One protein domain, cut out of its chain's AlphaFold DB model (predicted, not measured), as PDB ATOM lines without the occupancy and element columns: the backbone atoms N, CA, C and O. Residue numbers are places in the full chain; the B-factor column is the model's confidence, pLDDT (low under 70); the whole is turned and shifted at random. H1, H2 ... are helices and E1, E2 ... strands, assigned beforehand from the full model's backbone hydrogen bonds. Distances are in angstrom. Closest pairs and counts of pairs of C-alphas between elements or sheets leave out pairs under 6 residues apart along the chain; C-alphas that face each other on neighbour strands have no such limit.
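AT A GLANCE: This is residues 6 to 170 of the 172 residues of an uncharacterized protein of Streptomyces violaceusniger (UniProt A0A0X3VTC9). One long, twisted sheet of nine strands runs through the domain and curls round H2, which packs on H5 as a crossed pair on one face. H1, toward the E4 edge, and H4, near E7 to E9, cover the other face, giving three layers, helices on both faces of a sheet. The printed part has 165 residues, in the order H1 E1 E2 E3 E4 H2 E5 H3 H4 E6 E7 E8 E9 H5: five named helices, nine named strands, class mixed. The antiparallel sheet runs E4 E3 E2 E1 E6 E7 E8 E9 E5 and holds two meanders, each strand the antiparallel neighbour of the one before: E1 to E4 and E6 to E9. The whole is compact, with a radius of gyration of the C-alphas of 15.9 A and spans of 49 by 33 by 26 A.

HOW THE PARTS SIT: H1, residues 6 to 15, is on the sheet at a height of 9.2 A, across the strands; its closest C-alphas to E2, residues 30 to 38, are Arg 14 and Tyr 37, 6.2 A apart. E1, residues 19 to 27, and E2 form a hairpin, with N 23 and O 34 at 2.8 A. E3, residues 44 to 49, pairs with E2 through N 35 and O 47, 2.8 A, and with E4, residues 55 to 60, through N 46 and O 58, 2.8 A. H2, residues 63 to 74, touches H5, residues 157 to 169, at a steep tilt of 59 degrees, opposite ways; their closest C-alphas are Ala 67 and Ala 165, 5.4 A apart. E5, residues 87 to 89, pairs with E9, residues 150 to 154, through N 87 and O 152, 2.8 A. H3, residues 91 to 95, is not on the sheet and is apart from H4, residues 101 to 108, which is on it at a height of 9.2 A. E6, residues 112 to 119, pairs with E1 through N 24 and O 115, 2.8 A, and with E7, residues 126 to 131, through N 114 and O 129, 2.9 A. E8, residues 136 to 141, pairs with E7 through N 128 and O 139, 2.8 A, and with E9 through N 140 and O 151, 2.8 A. Every O i to N i+4 pair is within hydrogen-bond range in H1, H4 and H5, against 7 of 8 in H2 and 0 of 1 in H3, where 2 of 2 O i to N i+3 pairs are.

IN THESE COORDINATES: H1 begins at C-alpha 6, (95.949, 148.173, 80.813). E1 and E2 measure 26.3 A and 26.5 A, E6 22.3 A, H2 16.3 A and H5 18.5 A. H5 ends at C-alpha 169, (106.076, 158.938, 101.568).

THE WHOLE: The C-alphas farthest apart are those of Asp 6 and Met 96, 49.8 A. The printed part has no cut, and the link from H2 to E5, residues 75 to 86, is long. Confidence is under 70 at residues 91 to 98 and 146 to 147.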
ATOM      1  N   ASP A   6      94.990 148.281  79.705       88.69
ATOM      2  CA  ASP A   6      95.949 148.173  80.813       88.69
ATOM      3  C   ASP A   6      97.261 148.908  80.511       88.69
ATOM      4  O   ASP A   6      97.804 149.612  81.364       88.69
ATOM      5  N   LEU A   7      97.754 148.800  79.271       90.31
ATOM      6  CA  LEU A   7      98.954 149.512  78.841       90.31
ATOM      7  C   LEU A   7      98.694 151.019  78.732       90.31
ATOM      8  O   LEU A   7      99.552 151.816  79.096       90.31
ATOM      9  N   ASP A   8      97.516 151.418  78.255       93.44
ATOM     10  CA  ASP A   8      97.127 152.828  78.177       93.44
ATOM     11  C   ASP A   8      97.036 153.470  79.573       93.44
ATOM     12  O   ASP A   8      97.559 154.567  79.793       93.44
ATOM     13  N   LEU A   9      96.470 152.750  80.549       93.38
ATOM     14  CA  LEU A   9      96.444 153.168  81.950       93.38
ATOM     15  C   LEU A   9      97.860 153.296  82.523       93.38
ATOM     16  O   LEU A   9      98.191 154.344  83.076       93.38
ATOM     17  N   ALA A  10      98.716 152.284  82.353       95.56
ATOM     18  CA  ALA A  10     100.095 152.320  82.847       95.56
ATOM     19  C   ALA A  10     100.887 153.502  82.260       95.56
ATOM     20  O   ALA A  10     101.562 154.233  82.983       95.56
ATOM     21  N   LEU A  11     100.764 153.752  80.952       95.44
ATOM     22  CA  LEU A  11     101.419 154.889  80.301       95.44
ATOM     23  C   LEU A  11     100.836 156.241  80.725       95.44
ATOM     24  O   LEU A  11     101.555 157.244  80.698       95.44
ATOM     25  N   THR A  12      99.556 156.284  81.091       96.19
ATOM     26  CA  THR A  12      98.920 157.478  81.655       96.19
ATOM     27  C   THR A  12      99.484 157.770  83.041       96.19
ATOM     28  O   THR A  12     100.022 158.855  83.246       96.19
ATOM     29  N   LEU A  13      99.462 156.783  83.941       96.75
ATOM     30  CA  LEU A  13     100.004 156.892  85.299       96.75
ATOM     31  C   LEU A  13     101.487 157.297  85.282       96.75
ATOM     32  O   LEU A  13     101.877 158.273  85.916       96.75
ATOM     33  N   ARG A  14     102.301 156.676  84.423       95.81
ATOM     34  CA  ARG A  14     103.707 157.064  84.217       95.81
ATOM     35  C   ARG A  14     103.908 158.561  83.935       95.81
ATOM     36  O   ARG A  14     104.920 159.131  84.331       95.81
ATOM     37  N   LYS A  15     102.982 159.201  83.213       95.06
ATOM     38  CA  LYS A  15     103.086 160.619  82.820       95.06
ATOM     39  C   LYS A  15     102.540 161.586  83.863       95.06
ATOM     40  O   LYS A  15     102.886 162.762  83.811       95.06
ATOM     41  N   THR A  16     101.660 161.125  84.744       95.88
ATOM     42  CA  THR A  16     100.913 161.975  85.685       95.88
ATOM     43  C   THR A  16     101.340 161.769  87.134       95.88
ATOM     44  O   THR A  16     100.598 162.139  88.039       95.88
ATOM     45  N   ALA A  17     102.482 161.120  87.363       95.19
ATOM     46  CA  ALA A  17     103.019 160.889  88.696       95.19
ATOM     47  C   ALA A  17     103.426 162.210  89.355       95.19
ATOM     48  O   ALA A  17     104.039 163.065  88.712       95.19
ATOM     49  N   ASP A  18     103.134 162.353  90.646       93.12
ATOM     50  CA  ASP A  18     103.544 163.527  91.420       93.12
ATOM     51  C   ASP A  18     105.039 163.472  91.752       93.12
ATOM     52  O   ASP A  18     105.724 164.497  91.821       93.12
ATOM     53  N   ARG A  19     105.538 162.254  91.991       93.44
ATOM     54  CA  ARG A  19     106.922 161.942  92.357       93.44
ATOM     55  C   ARG A  19     107.319 160.591  91.777       93.44
ATOM     56  O   ARG A  19     106.462 159.749  91.506       93.44
ATOM     57  N   ILE A  20     108.618 160.378  91.609       95.56
ATOM     58  CA  ILE A  20     109.164 159.113  91.113       95.56
ATOM     59  C   ILE A  20     110.334 158.713  92.000       95.56
ATOM     60  O   ILE A  20     111.302 159.463  92.103       95.56
ATOM     61  N   LEU A  21     110.276 157.533  92.613       96.44
ATOM     62  CA  LEU A  21     111.470 156.905  93.173       96.44
ATOM     63  C   LEU A  21     112.141 156.102  92.061       96.44
ATOM     64  O   LEU A  21     111.574 155.133  91.557       96.44
ATOM     65  N   THR A  22     113.329 156.529  91.649       96.75
ATOM     66  CA  THR A  22     114.140 155.808  90.667       96.75
ATOM     67  C   THR A  22     115.102 154.895  91.404       96.75
ATOM     68  O   THR A  22     115.763 155.351  92.333       96.75
ATOM     69  N   LEU A  23     115.212 153.650  90.966       97.81
ATOM     70  CA  LEU A  23     116.129 152.649  91.482       97.81
ATOM     71  C   LEU A  23     116.988 152.139  90.330       97.81
ATOM     72  O   LEU A  23     116.469 151.702  89.305       97.81
ATOM     73  N   GLU A  24     118.298 152.165  90.512       97.75
ATOM     74  CA  GLU A  24     119.265 151.511  89.639       97.75
ATOM     75  C   GLU A  24     119.951 150.394  90.425       97.75
ATOM     76  O   GLU A  24     120.463 150.626  91.516       97.75
ATOM     77  N   GLN A  25     119.936 149.178  89.884       97.31
ATOM     78  CA  GLN A  25     120.666 148.028  90.404       97.31
ATOM     79  C   GLN A  25     121.768 147.680  89.412       97.31
ATOM     80  O   GLN A  25     121.478 147.368  88.258       97.31
ATOM     81  N   THR A  26     123.010 147.647  89.877       96.75
ATOM     82  CA  THR A  26     124.166 147.216  89.097       96.75
ATOM     83  C   THR A  26     124.756 145.939  89.686       96.75
ATOM     84  O   THR A  26     125.034 145.852  90.882       96.75
ATOM     85  N   THR A  27     124.955 144.945  88.822       95.06
ATOM     86  CA  THR A  27     125.600 143.661  89.128       95.06
ATOM     87  C   THR A  27     126.625 143.322  88.047       95.06
ATOM     88  O   THR A  27     126.705 143.991  87.014       95.06
ATOM     89  N   SER A  28     127.363 142.224  88.216       91.94
ATOM     90  CA  SER A  28     128.230 141.694  87.155       91.94
ATOM     91  C   SER A  28     127.468 141.232  85.902       91.94
ATOM     92  O   SER A  28     128.063 141.152  84.828       91.94
ATOM     93  N   ALA A  29     126.164 140.950  86.012       89.50
ATOM     94  CA  ALA A  29     125.310 140.548  84.893       89.50
ATOM     95  C   ALA A  29     124.728 141.741  84.109       89.50
ATOM     96  O   ALA A  29     124.127 141.543  83.052       89.50
ATOM     97  N   GLY A  30     124.907 142.966  84.610       91.56
ATOM     98  CA  GLY A  30     124.411 144.198  84.004       91.56
ATOM     99  C   GLY A  30     123.568 145.032  84.963       91.56
ATOM    100  O   GLY A  30     123.560 144.808  86.178       91.56
ATOM    101  N   THR A  31     122.856 145.998  84.384       95.12
ATOM    102  CA  THR A  31     122.057 146.983  85.116       95.12
ATOM    103  C   THR A  31     120.566 146.747  84.893       95.12
ATOM    104  O   THR A  31     120.124 146.540  83.761       95.12
ATOM    105  N   THR A  32     119.795 146.796  85.975       96.00
ATOM    106  CA  THR A  32     118.327 146.784  85.972       96.00
ATOM    107  C   THR A  32     117.837 148.079  86.596       96.00
ATOM    108  O   THR A  32     118.410 148.550  87.577       96.00
ATOM    109  N   TYR A  33     116.772 148.651  86.045       97.69
ATOM    110  CA  TYR A  33     116.154 149.857  86.583       97.69
ATOM    111  C   TYR A  33     114.770 149.532  87.124       97.69
ATOM    112  O   TYR A  33     114.061 148.703  86.556       97.69
ATOM    113  N   ALA A  34     114.355 150.229  88.171       97.94
ATOM    114  CA  ALA A  34     112.959 150.310  88.549       97.94
ATOM    115  C   ALA A  34     112.535 151.756  88.787       97.94
ATOM    116  O   ALA A  34     113.311 152.589  89.248       97.94
ATOM    117  N   TYR A  35     111.284 152.051  88.463       98.12
ATOM    118  CA  TYR A  35     110.673 153.357  88.652       98.12
ATOM    119  C   TYR A  35     109.366 153.158  89.398       98.12
ATOM    120  O   TYR A  35     108.479 152.454  88.920       98.12
ATOM    121  N   ILE A  36     109.246 153.773  90.569       97.94
ATOM    122  CA  ILE A  36     108.013 153.761  91.351       97.94
ATOM    123  C   ILE A  36     107.381 155.141  91.220       97.94
ATOM    124  O   ILE A  36     107.845 156.116  91.810       97.94
ATOM    125  N   TYR A  37     106.341 155.213  90.400       97.62
ATOM    126  CA  TYR A  37     105.548 156.406  90.142       97.62
ATOM    127  C   TYR A  37     104.493 156.555  91.239       97.62
ATOM    128  O   TYR A  37     103.628 155.691  91.393       97.62
ATOM    129  N   VAL A  38     104.566 157.644  92.000       95.69
ATOM    130  CA  VAL A  38     103.706 157.901  93.160       95.69
ATOM    131  C   VAL A  38     102.593 158.874  92.772       95.69
ATOM    132  O   VAL A  38     102.877 159.986  92.326       95.69
ATOM    133  N   HIS A  39     101.337 158.471  92.978       94.38
ATOM    134  CA  HIS A  39     100.146 159.329  92.827       94.38
ATOM    135  C   HIS A  39      99.430 159.602  94.159       94.38
ATOM    136  O   HIS A  39      98.511 160.412  94.229       94.38
ATOM    137  N   GLY A  40      99.812 158.878  95.210       89.12
ATOM    138  CA  GLY A  40      99.172 158.879  96.518       89.12
ATOM    139  C   GLY A  40      99.733 157.749  97.380       89.12
ATOM    140  O   GLY A  40     100.629 157.023  96.949       89.12
ATOM    141  N   ALA A  41      99.207 157.592  98.594       84.88
ATOM    142  CA  ALA A  41      99.625 156.518  99.502       84.88
ATOM    143  C   ALA A  41      99.108 155.128  99.070       84.88
ATOM    144  O   ALA A  41      99.654 154.102  99.472       84.88
ATOM    145  N   ASP A  42      98.059 155.108  98.251       91.31
ATOM    146  CA  ASP A  42      97.264 153.943  97.861       91.31
ATOM    147  C   ASP A  42      97.255 153.685  96.344       91.31
ATOM    148  O   ASP A  42      96.586 152.768  95.868       91.31
ATOM    149  N   LEU A  43      98.008 154.476  95.572       94.81
ATOM    150  CA  LEU A  43      98.131 154.316  94.127       94.81
ATOM    151  C   LEU A  43      99.567 154.570  93.675       94.81
ATOM    152  O   LEU A  43     100.014 155.719  93.575       94.81
ATOM    153  N   LEU A  44     100.270 153.484  93.358       97.25
ATOM    154  CA  LEU A  44     101.605 153.540  92.785       97.25
ATOM    155  C   LEU A  44     101.704 152.611  91.572       97.25
ATOM    156  O   LEU A  44     101.098 151.539  91.524       97.25
ATOM    157  N   LEU A  45     102.495 153.025  90.590       98.06
ATOM    158  CA  LEU A  45     102.872 152.193  89.453       98.06
ATOM    159  C   LEU A  45     104.357 151.858  89.574       98.06
ATOM    160  O   LEU A  45     105.186 152.759  89.648       98.06
ATOM    161  N   VAL A  46     104.689 150.572  89.557       98.12
ATOM    162  CA  VAL A  46     106.067 150.078  89.510       98.12
ATOM    163  C   VAL A  46     106.387 149.666  88.077       98.12
ATOM    164  O   VAL A  46     105.698 148.831  87.496       98.12
ATOM    165  N   GLU A  47     107.425 150.257  87.499       98.25
ATOM    166  CA  GLU A  47     107.998 149.875  86.209       98.25
ATOM    167  C   GLU A  47     109.375 149.264  86.443       98.25
ATOM    168  O   GLU A  47     110.275 149.963  86.890       98.25
ATOM    169  N   GLU A  48     109.557 147.993  86.106       97.56
ATOM    170  CA  GLU A  48     110.865 147.335  86.092       97.56
ATOM    171  C   GLU A  48     111.377 147.249  84.652       97.56
ATOM    172  O   GLU A  48     110.653 146.821  83.749       97.56
ATOM    173  N   VAL A  49     112.628 147.654  84.437       96.94
ATOM    174  CA  VAL A  49     113.304 147.655  83.139       96.94
ATOM    175  C   VAL A  49     114.553 146.797  83.227       96.94
ATOM    176  O   VAL A  49     115.535 147.163  83.873       96.94
ATOM    177  N   THR A  50     114.524 145.647  82.562       92.19
ATOM    178  CA  THR A  50     115.675 144.736  82.538       92.19
ATOM    179  C   THR A  50     116.815 145.308  81.693       92.19
ATOM    180  O   THR A  50     116.592 146.149  80.819       92.19
ATOM    181  N   GLY A  51     118.032 144.779  81.857       86.50
ATOM    182  CA  GLY A  51     119.177 145.151  81.013       86.50
ATOM    183  C   GLY A  51     118.976 144.903  79.507       86.50
ATOM    184  O   GLY A  51     119.681 145.481  78.686       86.50
ATOM    185  N   GLY A  52     117.987 144.084  79.126       88.81
ATOM    186  CA  GLY A  52     117.573 143.877  77.733       88.81
ATOM    187  C   GLY A  52     116.534 144.882  77.216       88.81
ATOM    188  O   GLY A  52     116.089 144.749  76.078       88.81
ATOM    189  N   GLY A  53     116.112 145.851  78.035       91.56
ATOM    190  CA  GLY A  53     115.100 146.851  77.686       91.56
ATOM    191  C   GLY A  53     113.656 146.350  77.766       91.56
ATOM    192  O   GLY A  53     112.771 146.947  77.157       91.56
ATOM    193  N   MET A  54     113.391 145.245  78.475       94.50
ATOM    194  CA  MET A  54     112.020 144.774  78.701       94.50
ATOM    195  C   MET A  54     111.385 145.561  79.844       94.50
ATOM    196  O   MET A  54     111.956 145.597  80.930       94.50
ATOM    197  N   HIS A  55     110.195 146.117  79.610       96.56
ATOM    198  CA  HIS A  55     109.428 146.872  80.599       96.56
ATOM    199  C   HIS A  55     108.296 146.018  81.171       96.56
ATOM    200  O   HIS A  55     107.448 145.530  80.422       96.56
ATOM    201  N   THR A  56     108.257 145.884  82.493       96.00
ATOM    202  CA  THR A  56     107.150 145.254  83.222       96.00
ATOM    203  C   THR A  56     106.482 146.294  84.102       96.00
ATOM    204  O   THR A  56     107.160 146.973  84.863       96.00
ATOM    205  N   PHE A  57     105.159 146.415  83.999       96.81
ATOM    206  CA  PHE A  57     104.367 147.351  84.790       96.81
ATOM    207  C   PHE A  57     103.519 146.591  85.806       96.81
ATOM    208  O   PHE A  57     102.782 145.680  85.430       96.81
ATOM    209  N   THR A  58     103.595 146.998  87.068       96.88
ATOM    210  CA  THR A  58     102.800 146.451  88.169       96.88
ATOM    211  C   THR A  58     102.108 147.593  88.895       96.88
ATOM    212  O   THR A  58     102.755 148.553  89.306       96.88
ATOM    213  N   LEU A  59     100.787 147.506  89.043       96.62
ATOM    214  CA  LEU A  59     100.032 148.436  89.876       96.62
ATOM    215  C   LEU A  59     100.044 147.922  91.316       96.62
ATOM    216  O   LEU A  59      99.710 146.759  91.540       96.62
ATOM    217  N   VAL A  60     100.401 148.777  92.270       96.12
ATOM    218  CA  VAL A  60     100.434 148.440  93.699       96.12
ATOM    219  C   VAL A  60      99.591 149.430  94.492       96.12
ATOM    220  O   VAL A  60      99.486 150.608  94.140       96.12
ATOM    221  N   VAL A  61      98.966 148.930  95.557       94.25
ATOM    222  CA  VAL A  61      97.951 149.672  96.331       94.25
ATOM    223  C   VAL A  61      98.452 150.120  97.703       94.25
ATOM    224  O   VAL A  61      97.675 150.587  98.533       94.25
ATOM    225  N   SER A  62      99.747 149.949  97.978       95.19
ATOM    226  CA  SER A  62     100.369 150.434  99.207       95.19
ATOM    227  C   SER A  62     101.852 150.740  99.021       95.19
ATOM    228  O   SER A  62     102.552 150.086  98.243       95.19
ATOM    229  N   VAL A  63     102.345 151.702  99.801       96.31
ATOM    230  CA  VAL A  63     103.775 152.024  99.894       96.31
ATOM    231  C   VAL A  63     104.598 150.816 100.350       96.31
ATOM    232  O   VAL A  63     105.659 150.562  99.791       96.31
ATOM    233  N   SER A  64     104.107 150.047 101.328       95.81
ATOM    234  CA  SER A  64     104.823 148.876 101.853       95.81
ATOM    235  C   SER A  64     105.051 147.813 100.777       95.81
ATOM    236  O   SER A  64     106.158 147.294 100.653       95.81
ATOM    237  N   GLU A  65     104.046 147.536  99.941       96.69
ATOM    238  CA  GLU A  65     104.190 146.602  98.822       96.69
ATOM    239  C   GLU A  65     105.237 147.095  97.811       96.69
ATOM    240  O   GLU A  65     106.120 146.331  97.418       96.69
ATOM    241  N   ALA A  66     105.194 148.381  97.447       97.06
ATOM    242  CA  ALA A  66     106.172 148.990  96.548       97.06
ATOM    243  C   ALA A  66     107.599 148.955  97.128       97.06
ATOM    244  O   ALA A  66     108.556 148.646  96.415       97.06
ATOM    245  N   ALA A  67     107.743 149.226  98.429       97.19
ATOM    246  CA  ALA A  67     109.015 149.155  99.137       97.19
ATOM    247  C   ALA A  67     109.567 147.725  99.135       97.19
ATOM    248  O   ALA A  67     110.731 147.520  98.809       97.19
ATOM    249  N   GLU A  68     108.729 146.718  99.381       96.50
ATOM    250  CA  GLU A  68     109.131 145.312  99.297       96.50
ATOM    251  C   GLU A  68     109.580 144.900  97.885       96.50
ATOM    252  O   GLU A  68     110.524 144.112  97.747       96.50
ATOM    253  N   MET A  69     108.941 145.432  96.832       96.75
ATOM    254  CA  MET A  69     109.397 145.247  95.446       96.75
ATOM    255  C   MET A  69     110.796 145.835  95.240       96.75
ATOM    256  O   MET A  69     111.693 145.126  94.785       96.75
ATOM    257  N   ALA A  70     111.007 147.093  95.636       97.25
ATOM    258  CA  ALA A  70     112.313 147.744  95.554       97.25
ATOM    259  C   ALA A  70     113.382 146.991  96.359       97.25
ATOM    260  O   ALA A  70     114.479 146.751  95.855       97.25
ATOM    261  N   CYS A  71     113.046 146.525  97.564       97.12
ATOM    262  CA  CYS A  71     113.930 145.731  98.408       97.12
ATOM    263  C   CYS A  71     114.411 144.441  97.720       97.12
ATOM    264  O   CYS A  71     115.531 144.006  97.961       97.12
ATOM    265  N   ARG A  72     113.597 143.797  96.870       95.44
ATOM    266  CA  ARG A  72     114.038 142.610  96.106       95.44
ATOM    267  C   ARG A  72     115.056 142.945  95.019       95.44
ATOM    268  O   ARG A  72     115.836 142.080  94.639       95.44
ATOM    269  N   LEU A  73     115.057 144.183  94.532       93.50
ATOM    270  CA  LEU A  73     116.049 144.646  93.570       93.50
ATOM    271  C   LEU A  73     117.348 145.060  94.261       93.50
ATOM    272  O   LEU A  73     118.419 144.753  93.758       93.50
ATOM    273  N   VAL A  74     117.300 145.727  95.409       95.31
ATOM    274  CA  VAL A  74     118.541 146.122  96.105       95.31
ATOM    275  C   VAL A  74     119.194 144.963  96.855       95.31
ATOM    276  O   VAL A  74     120.405 144.982  97.058       95.31
ATOM    277  N   ASP A  75     118.408 143.951  97.231       96.62
ATOM    278  CA  ASP A  75     118.858 142.767  97.958       96.62
ATOM    279  C   ASP A  75     118.307 141.461  97.356       96.62
ATOM    280  O   ASP A  75     117.495 140.767  97.980       96.62
ATOM    281  N   PRO A  76     118.707 141.097  96.126       94.38
ATOM    282  CA  PRO A  76     118.190 139.899  95.467       94.38
ATOM    283  C   PRO A  76     118.634 138.597  96.152       94.38
ATOM    284  O   PRO A  76     117.987 137.567  95.973       94.38
ATOM    285  N   ASN A  77     119.716 138.636  96.940       93.44
ATOM    286  CA  ASN A  77     120.281 137.467  97.619       93.44
ATOM    287  C   ASN A  77     119.844 137.342  99.088       93.44
ATOM    288  O   ASN A  77     120.168 136.339  99.722       93.44
ATOM    289  N   GLY A  78     119.113 138.321  99.632       95.06
ATOM    290  CA  GLY A  78     118.659 138.296 101.025       95.06
ATOM    291  C   GLY A  78     119.786 138.495 102.046       95.06
ATOM    292  O   GLY A  78     119.761 137.875 103.107       95.06
ATOM    293  N   ALA A  79     120.780 139.324 101.724       96.50
ATOM    294  CA  ALA A  79     121.911 139.649 102.585       96.50
ATOM    295  C   ALA A  79     121.557 140.670 103.688       96.50
ATOM    296  O   ALA A  79     122.309 140.827 104.651       96.50
ATOM    297  N   ALA A  80     120.419 141.369 103.595       96.38
ATOM    298  CA  ALA A  80     119.962 142.308 104.618       96.38
ATOM    299  C   ALA A  80     119.501 141.578 105.896       96.38
ATOM    300  O   ALA A  80     118.316 141.287 106.086       96.38
ATOM    301  N   ASN A  81     120.446 141.289 106.790       93.25
ATOM    302  CA  ASN A  81     120.216 140.469 107.979       93.25
ATOM    303  C   ASN A  81     120.019 141.300 109.257       93.25
ATOM    304  O   ASN A  81     118.958 141.242 109.880       93.25
ATOM    305  N   VAL A  82     121.021 142.100 109.642       94.50
ATOM    306  CA  VAL A  82     121.047 142.792 110.940       94.50
ATOM    307  C   VAL A  82     121.436 144.261 110.823       94.50
ATOM    308  O   VAL A  82     122.360 144.644 110.103       94.50
ATOM    309  N   ASP A  83     120.730 145.076 111.600       96.81
ATOM    310  CA  ASP A  83     121.019 146.490 111.776       96.81
ATOM    311  C   ASP A  83     122.321 146.699 112.550       96.81
ATOM    312  O   ASP A  83     122.481 146.238 113.683       96.81
ATOM    313  N   GLY A  84     123.239 147.433 111.934       94.31
ATOM    314  CA  GLY A  84     124.497 147.845 112.535       94.31
ATOM    315  C   GLY A  84     124.421 149.233 113.162       94.31
ATOM    316  O   GLY A  84     123.410 149.941 113.085       94.31
ATOM    317  N   LEU A  85     125.536 149.639 113.768       92.75
ATOM    318  CA  LEU A  85     125.709 151.000 114.263       92.75
ATOM    319  C   LEU A  85     125.758 151.991 113.098       92.75
ATOM    320  O   LEU A  85     126.436 151.757 112.099       92.75
ATOM    321  N   THR A  86     125.074 153.120 113.266       92.62
ATOM    322  CA  THR A  86     125.132 154.233 112.318       92.62
ATOM    323  C   THR A  86     126.482 154.932 112.399       92.62
ATOM    324  O   THR A  86     126.918 155.346 113.472       92.62
ATOM    325  N   MET A  87     127.129 155.065 111.247       90.38
ATOM    326  CA  MET A  87     128.359 155.816 111.055       90.38
ATOM    327  C   MET A  87     128.038 157.126 110.344       90.38
ATOM    328  O   MET A  87     127.511 157.103 109.233       90.38
ATOM    329  N   ASP A  88     128.396 158.256 110.946       89.31
ATOM    330  CA  ASP A  88     128.399 159.532 110.235       89.31
ATOM    331  C   ASP A  88     129.589 159.570 109.273       89.31
ATOM    332  O   ASP A  88     130.727 159.272 109.646       89.31
ATOM    333  N   LEU A  89     129.326 159.933 108.021       84.94
ATOM    334  CA  LEU A  89     130.351 160.119 107.009       84.94
ATOM    335  C   LEU A  89     130.575 161.616 106.803       84.94
ATOM    336  O   LEU A  89     129.641 162.362 106.512       84.94
ATOM    337  N   ASP A  90     131.828 162.053 106.914       77.06
ATOM    338  CA  ASP A  90     132.227 163.372 106.426       77.06
ATOM    339  C   ASP A  90     132.265 163.315 104.889       77.06
ATOM    340  O   ASP A  90     133.045 162.528 104.338       77.06
ATOM    341  N   PRO A  91     131.475 164.131 104.165       69.88
ATOM    342  CA  PRO A  91     131.525 164.172 102.706       69.88
ATOM    343  C   PRO A  91     132.936 164.413 102.153       69.88
ATOM    344  O   PRO A  91     133.270 163.909 101.085       69.88
ATOM    345  N   ARG A  92     133.801 165.118 102.897       67.94
ATOM    346  CA  ARG A  92     135.206 165.340 102.517       67.94
ATOM    347  C   ARG A  92     136.069 164.088 102.670       67.94
ATOM    348  O   ARG A  92     137.066 163.947 101.972       67.94
ATOM    349  N   ALA A  93     135.707 163.168 103.563       63.62
ATOM    350  CA  ALA A  93     136.408 161.895 103.730       63.62
ATOM    351  C   ALA A  93     136.112 160.913 102.583       63.62
ATOM    352  O   ALA A  93     136.975 160.097 102.258       63.62
ATOM    353  N   LEU A  94     134.946 161.030 101.929       62.44
ATOM    354  CA  LEU A  94     134.628 160.278 100.707       62.44
ATOM    355  C   LEU A  94     135.589 160.632  99.562       62.44
ATOM    356  O   LEU A  94     136.052 159.739  98.860       62.44
ATOM    357  N   GLU A  95     135.948 161.912  99.419       63.00
ATOM    358  CA  GLU A  95     136.902 162.386  98.400       63.00
ATOM    359  C   GLU A  95     138.332 161.861  98.620       63.00
ATOM    360  O   GLU A  95     139.124 161.808  97.684       63.00
ATOM    361  N   MET A  96     138.663 161.463  99.851       60.66
ATOM    362  CA  MET A  96     139.992 160.979 100.244       60.66
ATOM    363  C   MET A  96     140.065 159.452 100.398       60.66
ATOM    364  O   MET A  96     141.039 158.954 100.960       60.66
ATOM    365  N   GLU A  97     139.033 158.711  99.971       65.88
ATOM    366  CA  GLU A  97     138.896 157.255 100.182       65.88
ATOM    367  C   GLU A  97     139.015 156.823 101.661       65.88
ATOM    368  O   GLU A  97     139.327 155.675 101.983       65.88
ATOM    369  N   ALA A  98     138.739 157.745 102.586       66.44
ATOM    370  CA  ALA A  98     138.888 157.563 104.025       66.44
ATOM    371  C   ALA A  98     137.568 157.144 104.690       66.44
ATOM    372  O   ALA A  98     137.267 157.538 105.819       66.44
ATOM    373  N   VAL A  99     136.757 156.345 103.993       70.62
ATOM    374  CA  VAL A  99     135.598 155.689 104.601       70.62
ATOM    375  C   VAL A  99     136.094 154.589 105.535       70.62
ATOM    376  O   VAL A  99     136.998 153.833 105.183       70.62
ATOM    377  N   GLY A 100     135.555 154.522 106.756       75.25
ATOM    378  CA  GLY A 100     135.998 153.546 107.756       75.25
ATOM    379  C   GLY A 100     136.032 152.109 107.210       75.25
ATOM    380  O   GLY A 100     135.240 151.745 106.340       75.25
ATOM    381  N   GLN A 101     136.942 151.286 107.745       83.19
ATOM    382  CA  GLN A 101     137.256 149.951 107.214       83.19
ATOM    383  C   GLN A 101     136.038 149.042 106.929       83.19
ATOM    384  O   GLN A 101     136.071 148.367 105.898       83.19
ATOM    385  N   PRO A 102     134.970 149.008 107.761       87.44
ATOM    386  CA  PRO A 102     133.802 148.169 107.483       87.44
ATOM    387  C   PRO A 102     133.111 148.527 106.163       87.44
ATOM    388  O   PRO A 102     132.916 147.663 105.313       87.44
ATOM    389  N   LEU A 103     132.830 149.816 105.943       88.38
ATOM    390  CA  LEU A 103     132.175 150.283 104.723       88.38
ATOM    391  C   LEU A 103     133.075 150.087 103.496       88.38
ATOM    392  O   LEU A 103     132.594 149.654 102.453       88.38
ATOM    393  N   LYS A 104     134.384 150.347 103.629       90.00
ATOM    394  CA  LYS A 104     135.350 150.104 102.548       90.00
ATOM    395  C   LYS A 104     135.308 148.652 102.069       90.00
ATOM    396  O   LYS A 104     135.195 148.409 100.871       90.00
ATOM    397  N   ASN A 105     135.346 147.702 103.004       91.19
ATOM    398  CA  ASN A 105     135.331 146.276 102.685       91.19
ATOM    399  C   ASN A 105     134.063 145.872 101.917       91.19
ATOM    400  O   ASN A 105     134.130 145.098 100.967       91.19
ATOM    401  N   VAL A 106     132.911 146.414 102.306       93.31
ATOM    402  CA  VAL A 106     131.631 146.115 101.658       93.31
ATOM    403  C   VAL A 106     131.557 146.716 100.256       93.31
ATOM    404  O   VAL A 106     131.107 146.039  99.337       93.31
ATOM    405  N   ILE A 107     132.046 147.945 100.063       92.31
ATOM    406  CA  ILE A 107     132.118 148.582  98.739       92.31
ATOM    407  C   ILE A 107     133.007 147.765  97.791       92.31
ATOM    408  O   ILE A 107     132.619 147.511  96.654       92.31
ATOM    409  N   GLU A 108     134.179 147.326  98.259       92.12
ATOM    410  CA  GLU A 108     135.140 146.559  97.451       92.12
ATOM    411  C   GLU A 108     134.641 145.150  97.084       92.12
ATOM    412  O   GLU A 108     135.063 144.600  96.068       92.12
ATOM    413  N   ASN A 109     133.736 144.571  97.881       95.31
ATOM    414  CA  ASN A 109     133.231 143.205  97.704       95.31
ATOM    415  C   ASN A 109     131.737 143.143  97.331       95.31
ATOM    416  O   ASN A 109     131.122 142.075  97.415       95.31
ATOM    417  N   ALA A 110     131.133 144.267  96.939       96.81
ATOM    418  CA  ALA A 110     129.718 144.320  96.594       96.81
ATOM    419  C   ALA A 110     129.416 143.462  95.352       96.81
ATOM    420  O   ALA A 110     130.016 143.625  94.290       96.81
ATOM    421  N   LEU A 111     128.440 142.565  95.484       97.31
ATOM    422  CA  LEU A 111     127.875 141.784  94.381       97.31
ATOM    423  C   LEU A 111     126.724 142.533  93.701       97.31
ATOM    424  O   LEU A 111     126.469 142.340  92.511       97.31
ATOM    425  N   VAL A 112     126.034 143.374  94.474       97.75
ATOM    426  CA  VAL A 112     124.923 144.211  94.025       97.75
ATOM    427  C   VAL A 112     125.120 145.610  94.587       97.75
ATOM    428  O   VAL A 112     125.276 145.786  95.796       97.75
ATOM    429  N   VAL A 113     125.095 146.605  93.705       97.88
ATOM    430  CA  VAL A 113     125.093 148.020  94.075       97.88
ATOM    431  C   VAL A 113     123.750 148.609  93.682       97.88
ATOM    432  O   VAL A 113     123.345 148.501  92.526       97.88
ATOM    433  N   GLY A 114     123.052 149.206  94.641       97.56
ATOM    434  CA  GLY A 114     121.786 149.891  94.420       97.56
ATOM    435  C   GLY A 114     121.936 151.398  94.576       97.56
ATOM    436  O   GLY A 114     122.685 151.871  95.430       97.56
ATOM    437  N   GLN A 115     121.199 152.156  93.778       96.75
ATOM    438  CA  GLN A 115     121.056 153.598  93.918       96.75
ATOM    439  C   GLN A 115     119.582 153.959  93.835       96.75
ATOM    440  O   GLN A 115     118.928 153.657  92.842       96.75
ATOM    441  N   LEU A 116     119.067 154.623  94.864       96.94
ATOM    442  CA  LEU A 116     117.702 155.108  94.919       96.94
ATOM    443  C   LEU A 116     117.697 156.628  95.047       96.94
ATOM    444  O   LEU A 116     118.368 157.205  95.906       96.94
ATOM    445  N   ILE A 117     116.918 157.271  94.183       93.69
ATOM    446  CA  ILE A 117     116.796 158.725  94.110       93.69
ATOM    447  C   ILE A 117     115.325 159.086  94.028       93.69
ATOM    448  O   ILE A 117     114.616 158.631  93.130       93.69
ATOM    449  N   LEU A 118     114.872 159.950  94.934       92.62
ATOM    450  CA  LEU A 118     113.550 160.541  94.810       92.62
ATOM    451  C   LEU A 118     113.592 161.754  93.875       92.62
ATOM    452  O   LEU A 118     114.167 162.798  94.192       92.62
ATOM    453  N   VAL A 119     112.923 161.629  92.736       90.69
ATOM    454  CA  VAL A 119     112.661 162.721  91.801       90.69
ATOM    455  C   VAL A 119     111.321 163.352  92.167       90.69
ATOM    456  O   VAL A 119     110.250 162.801  91.910       90.69
ATOM    457  N   ALA A 120     111.390 164.524  92.791       89.75
ATOM    458  CA  ALA A 120     110.245 165.313  93.230       89.75
ATOM    459  C   ALA A 120     110.534 166.814  93.062       89.75
ATOM    460  O   ALA A 120     111.662 167.216  92.767       89.75
ATOM    461  N   ARG A 121     109.514 167.665  93.255       86.12
ATOM    462  CA  ARG A 121     109.663 169.133  93.179       86.12
ATOM    463  C   ARG A 121     110.742 169.654  94.134       86.12
ATOM    464  O   ARG A 121     111.505 170.542  93.761       86.12
ATOM    465  N   VAL A 122     110.773 169.124  95.352       84.31
ATOM    466  CA  VAL A 122     111.860 169.342  96.308       84.31
ATOM    467  C   VAL A 122     112.713 168.078  96.293       84.31
ATOM    468  O   VAL A 122     112.149 166.996  96.469       84.31
ATOM    469  N   PRO A 123     114.034 168.180  96.060       79.56
ATOM    470  CA  PRO A 123     114.906 167.015  96.088       79.56
ATOM    471  C   PRO A 123     114.807 166.304  97.436       79.56
ATOM    472  O   PRO A 123     114.972 166.933  98.480       79.56
ATOM    473  N   GLY A 124     114.504 165.010  97.387       79.19
ATOM    474  CA  GLY A 124     114.429 164.166  98.569       79.19
ATOM    475  C   GLY A 124     115.768 163.514  98.910       79.19
ATOM    476  O   GLY A 124     116.793 163.821  98.289       79.19
ATOM    477  N   PRO A 125     115.748 162.582  99.871       86.12
ATOM    478  CA  PRO A 125     116.926 161.811 100.224       86.12
ATOM    479  C   PRO A 125     117.429 160.943  99.066       86.12
ATOM    480  O   PRO A 125     116.687 160.570  98.151       86.12
ATOM    481  N   LEU A 126     118.708 160.584  99.148       91.06
ATOM    482  CA  LEU A 126     119.355 159.583  98.303       91.06
ATOM    483  C   LEU A 126     119.725 158.379  99.167       91.06
ATOM    484  O   LEU A 126     120.086 158.527 100.339       91.06
ATOM    485  N   LEU A 127     119.666 157.189  98.583       94.88
ATOM    486  CA  LEU A 127     120.086 155.959  99.240       94.88
ATOM    487  C   LEU A 127     120.969 155.161  98.286       94.88
ATOM    488  O   LEU A 127     120.534 154.813  97.194       94.88
ATOM    489  N   MET A 128     122.191 154.857  98.698       95.88
ATOM    490  CA  MET A 128     123.026 153.855  98.038       95.88
ATOM    491  C   MET A 128     122.976 152.569  98.849       95.88
ATOM    492  O   MET A 128     122.960 152.627 100.078       95.88
ATOM    493  N   THR A 129     122.993 151.418  98.191       97.69
ATOM    494  CA  THR A 129     123.103 150.119  98.853       97.69
ATOM    495  C   THR A 129     124.266 149.325  98.284       97.69
ATOM    496  O   THR A 129     124.542 149.376  97.088       97.69
ATOM    497  N   TYR A 130     124.927 148.564  99.146       97.50
ATOM    498  CA  TYR A 130     126.012 147.662  98.787       97.50
ATOM    499  C   TYR A 130     125.724 146.316  99.444       97.50
ATOM    500  O   TYR A 130     125.765 146.210 100.669       97.50
ATOM    501  N   ALA A 131     125.390 145.307  98.644       97.75
ATOM    502  CA  ALA A 131     125.119 143.962  99.136       97.75
ATOM    503  C   ALA A 131     126.275 143.025  98.782       97.75
ATOM    504  O   ALA A 131     126.668 142.912  97.617       97.75
ATOM    505  N   THR A 132     126.805 142.341  99.790       96.62
ATOM    506  CA  THR A 132     127.749 141.230  99.632       96.62
ATOM    507  C   THR A 132     126.985 139.902  99.674       96.62
ATOM    508  O   THR A 132     125.761 139.865  99.543       96.62
ATOM    509  N   ALA A 133     127.695 138.786  99.840       94.81
ATOM    510  CA  ALA A 133     127.062 137.500 100.126       94.81
ATOM    511  C   ALA A 133     126.507 137.395 101.563       94.81
ATOM    512  O   ALA A 133     125.709 136.503 101.832       94.81
ATOM    513  N   GLU A 134     126.944 138.261 102.482       94.69
ATOM    514  CA  GLU A 134     126.715 138.096 103.926       94.69
ATOM    515  C   GLU A 134     125.925 139.245 104.552       94.69
ATOM    516  O   GLU A 134     125.199 139.039 105.524       94.69
ATOM    517  N   GLU A 135     126.070 140.455 104.013       96.88
ATOM    518  CA  GLU A 135     125.476 141.657 104.582       96.88
ATOM    519  C   GLU A 135     125.076 142.668 103.507       96.88
ATOM    520  O   GLU A 135     125.645 142.711 102.413       96.88
ATOM    521  N   LEU A 136     124.112 143.520 103.856       97.62
ATOM    522  CA  LEU A 136     123.746 144.691 103.076       97.62
ATOM    523  C   LEU A 136     124.018 145.951 103.886       97.62
ATOM    524  O   LEU A 136     123.553 146.095 105.018       97.62
ATOM    525  N   TRP A 137     124.734 146.881 103.268       97.38
ATOM    526  CA  TRP A 137     124.934 148.226 103.786       97.38
ATOM    527  C   TRP A 137     124.119 149.230 103.005       97.38
ATOM    528  O   TRP A 137     123.980 149.120 101.789       97.38
ATOM    529  N   MET A 138     123.637 150.245 103.712       95.88
ATOM    530  CA  MET A 138     123.062 151.429 103.104       95.88
ATOM    531  C   MET A 138     123.904 152.658 103.438       95.88
ATOM    532  O   MET A 138     124.401 152.789 104.557       95.88
ATOM    533  N   VAL A 139     124.024 153.566 102.475       94.06
ATOM    534  CA  VAL A 139     124.527 154.926 102.662       94.06
ATOM    535  C   VAL A 139     123.387 155.881 102.345       94.06
ATOM    536  O   VAL A 139     122.921 155.950 101.209       94.06
ATOM    537  N   HIS A 140     122.917 156.595 103.356       92.12
ATOM    538  CA  HIS A 140     121.840 157.564 103.251       92.12
ATOM    539  C   HIS A 140     122.405 158.978 103.147       92.12
ATOM    540  O   HIS A 140     123.354 159.312 103.852       92.12
ATOM    541  N   VAL A 141     121.796 159.803 102.300       89.06
ATOM    542  CA  VAL A 141     122.093 161.231 102.182       89.06
ATOM    543  C   VAL A 141     120.784 162.000 102.315       89.06
ATOM    544  O   VAL A 141     119.909 161.846 101.464       89.06
ATOM    545  N   ASP A 142     120.667 162.841 103.343       83.62
ATOM    546  CA  ASP A 142     119.429 163.578 103.648       83.62
ATOM    547  C   ASP A 142     118.965 164.466 102.480       83.62
ATOM    548  O   ASP A 142     117.777 164.536 102.167       83.62
ATOM    549  N   ALA A 143     119.910 165.153 101.826       78.38
ATOM    550  CA  ALA A 143     119.647 165.996 100.664       78.38
ATOM    551  C   ALA A 143     120.873 166.090  99.735       78.38
ATOM    552  O   ALA A 143     122.018 166.071 100.202       78.38
ATOM    553  N   PRO A 144     120.675 166.270  98.414       72.19
ATOM    554  CA  PRO A 144     121.783 166.450  97.484       72.19
ATOM    555  C   PRO A 144     122.685 167.623  97.892       72.19
ATOM    556  O   PRO A 144     122.209 168.737  98.108       72.19
ATOM    557  N   ARG A 145     124.004 167.386  97.934       70.31
ATOM    558  CA  ARG A 145     125.042 168.384  98.280       70.31
ATOM    559  C   ARG A 145     124.940 168.965  99.699       70.31
ATOM    560  O   ARG A 145     125.520 170.023  99.953       70.31
ATOM    561  N   ALA A 146     124.234 168.309 100.618       68.19
ATOM    562  CA  ALA A 146     124.258 168.710 102.017       68.19
ATOM    563  C   ALA A 146     125.688 168.565 102.591       68.19
ATOM    564  O   ALA A 146     126.359 167.568 102.320       68.19
ATOM    565  N   PRO A 147     126.189 169.547 103.368       65.25
ATOM    566  CA  PRO A 147     127.531 169.490 103.957       65.25
ATOM    567  C   PRO A 147     127.649 168.453 105.089       65.25
ATOM    568  O   PRO A 147     128.752 168.154 105.534       65.25
ATOM    569  N   THR A 148     126.515 167.939 105.565       73.56
ATOM    570  CA  THR A 148     126.336 166.947 106.632       73.56
ATOM    571  C   THR A 148     125.116 166.084 106.294       73.56
ATOM    572  O   THR A 148     124.394 166.405 105.352       73.56
ATOM    573  N   GLY A 149     124.845 165.031 107.069       81.38
ATOM    574  CA  GLY A 149     123.672 164.171 106.838       81.38
ATOM    575  C   GLY A 149     123.942 163.022 105.868       81.38
ATOM    576  O   GLY A 149     123.022 162.519 105.227       81.38
ATOM    577  N   VAL A 150     125.213 162.624 105.733       88.38
ATOM    578  CA  VAL A 150     125.588 161.363 105.096       88.38
ATOM    579  C   VAL A 150     125.835 160.343 106.197       88.38
ATOM    580  O   VAL A 150     126.710 160.541 107.037       88.38
ATOM    581  N   THR A 151     125.072 159.257 106.198       92.12
ATOM    582  CA  THR A 151     125.211 158.186 107.191       92.12
ATOM    583  C   THR A 151     125.331 156.833 106.512       92.12
ATOM    584  O   THR A 151     124.785 156.630 105.432       92.12
ATOM    585  N   ALA A 152     126.047 155.901 107.131       93.50
ATOM    586  CA  ALA A 152     126.199 154.538 106.641       93.50
ATOM    587  C   ALA A 152     125.968 153.518 107.753       93.50
ATOM    588  O   ALA A 152     126.392 153.736 108.886       93.50
ATOM    589  N   ARG A 153     125.319 152.397 107.434       95.50
ATOM    590  CA  ARG A 153     125.188 151.251 108.349       95.50
ATOM    591  C   ARG A 153     124.839 149.968 107.606       95.50
ATOM    592  O   ARG A 153     124.218 150.032 106.543       95.50
ATOM    593  N   SER A 154     125.161 148.820 108.202       96.81
ATOM    594  CA  SER A 154     124.513 147.559 107.830       96.81
ATOM    595  C   SER A 154     123.033 147.612 108.211       96.81
ATOM    596  O   SER A 154     122.667 148.250 109.207       96.81
ATOM    597  N   VAL A 155     122.175 146.968 107.427       97.06
ATOM    598  CA  VAL A 155     120.730 146.952 107.672       97.06
ATOM    599  C   VAL A 155     120.136 145.563 107.547       97.06
ATOM    600  O   VAL A 155     120.524 144.761 106.698       97.06
ATOM    601  N   GLY A 156     119.146 145.301 108.391       97.62
ATOM    602  CA  GLY A 156     118.223 144.192 108.237       97.62
ATOM    603  C   GLY A 156     117.111 144.512 107.241       97.62
ATOM    604  O   GLY A 156     116.834 145.671 106.916       97.62
ATOM    605  N   ARG A 157     116.427 143.459 106.785       96.75
ATOM    606  CA  ARG A 157     115.348 143.539 105.791       96.75
ATOM    607  C   ARG A 157     114.268 144.568 106.135       96.75
ATOM    608  O   ARG A 157     113.896 145.354 105.270       96.75
ATOM    609  N   GLN A 158     113.783 144.560 107.377       96.75
ATOM    610  CA  GLN A 158     112.712 145.464 107.802       96.75
ATOM    611  C   GLN A 158     113.162 146.925 107.738       96.75
ATOM    612  O   GLN A 158     112.472 147.747 107.154       96.75
ATOM    613  N   ALA A 159     114.351 147.236 108.255       96.94
ATOM    614  CA  ALA A 159     114.842 148.607 108.259       96.94
ATOM    615  C   ALA A 159     115.132 149.141 106.847       96.94
ATOM    616  O   ALA A 159     114.982 150.335 106.596       96.94
ATOM    617  N   LEU A 160     115.528 148.264 105.919       97.44
ATOM    618  CA  LEU A 160     115.647 148.607 104.504       97.44
ATOM    619  C   LEU A 160     114.278 148.941 103.889       97.44
ATOM    620  O   LEU A 160     114.150 149.961 103.212       97.44
ATOM    621  N   ALA A 161     113.261 148.113 104.150       97.56
ATOM    622  CA  ALA A 161     111.898 148.345 103.676       97.56
ATOM    623  C   ALA A 161     111.306 149.639 104.248       97.56
ATOM    624  O   ALA A 161     110.776 150.447 103.489       97.56
ATOM    625  N   ASP A 162     111.477 149.873 105.550       96.81
ATOM    626  CA  ASP A 162     111.030 151.092 106.227       96.81
ATOM    627  C   ASP A 162     111.697 152.329 105.615       96.81
ATOM    628  O   ASP A 162     111.021 153.294 105.270       96.81
ATOM    629  N   ARG A 163     113.015 152.283 105.371       96.19
ATOM    630  CA  ARG A 163     113.737 153.397 104.740       96.19
ATOM    631  C   ARG A 163     113.244 153.681 103.321       96.19
ATOM    632  O   ARG A 163     113.131 154.843 102.941       96.19
ATOM    633  N   ILE A 164     112.948 152.657 102.524       96.81
ATOM    634  CA  ILE A 164     112.408 152.855 101.171       96.81
ATOM    635  C   ILE A 164     110.972 153.393 101.230       96.81
ATOM    636  O   ILE A 164     110.623 154.278 100.446       96.81
ATOM    637  N   ALA A 165     110.157 152.917 102.172       96.50
ATOM    638  CA  ALA A 165     108.817 153.444 102.411       96.50
ATOM    639  C   ALA A 165     108.857 154.935 102.791       96.50
ATOM    640  O   ALA A 165     108.146 155.734 102.183       96.50
ATOM    641  N   GLU A 166     109.766 155.334 103.688       94.56
ATOM    642  CA  GLU A 166     110.002 156.738 104.053       94.56
ATOM    643  C   GLU A 166     110.333 157.603 102.820       94.56
ATOM    644  O   GLU A 166     109.835 158.722 102.690       94.56
ATOM    645  N   MET A 167     111.135 157.091 101.876       94.12
ATOM    646  CA  MET A 167     111.438 157.807 100.626       94.12
ATOM    647  C   MET A 167     110.200 157.987  99.736       94.12
ATOM    648  O   MET A 167     110.058 159.027  99.094       94.12
ATOM    649  N   LEU A 168     109.310 156.993  99.676       94.50
ATOM    650  CA  LEU A 168     108.078 157.040  98.878       94.50
ATOM    651  C   LEU A 168     107.027 157.988  99.482       94.50
ATOM    652  O   LEU A 168     106.297 158.668  98.751       94.50
ATOM    653  N   GLU A 169     106.977 158.063 100.810       93.25
ATOM    654  CA  GLU A 169     106.076 158.938 101.568       93.25
ATOM    655  C   GLU A 169     106.575 160.382 101.676       93.25
ATOM    656  O   GLU A 169     105.795 161.279 102.009       93.25
ATOM    657  N   PHE A 170     107.847 160.629 101.352       87.81
ATOM    658  CA  PHE A 170     108.445 161.953 101.420       87.81
ATOM    659  C   PHE A 170     107.601 162.991 100.667       87.81
ATOM    660  O   PHE A 170     107.389 162.929  99.450       87.81
TER     661      PHE A 170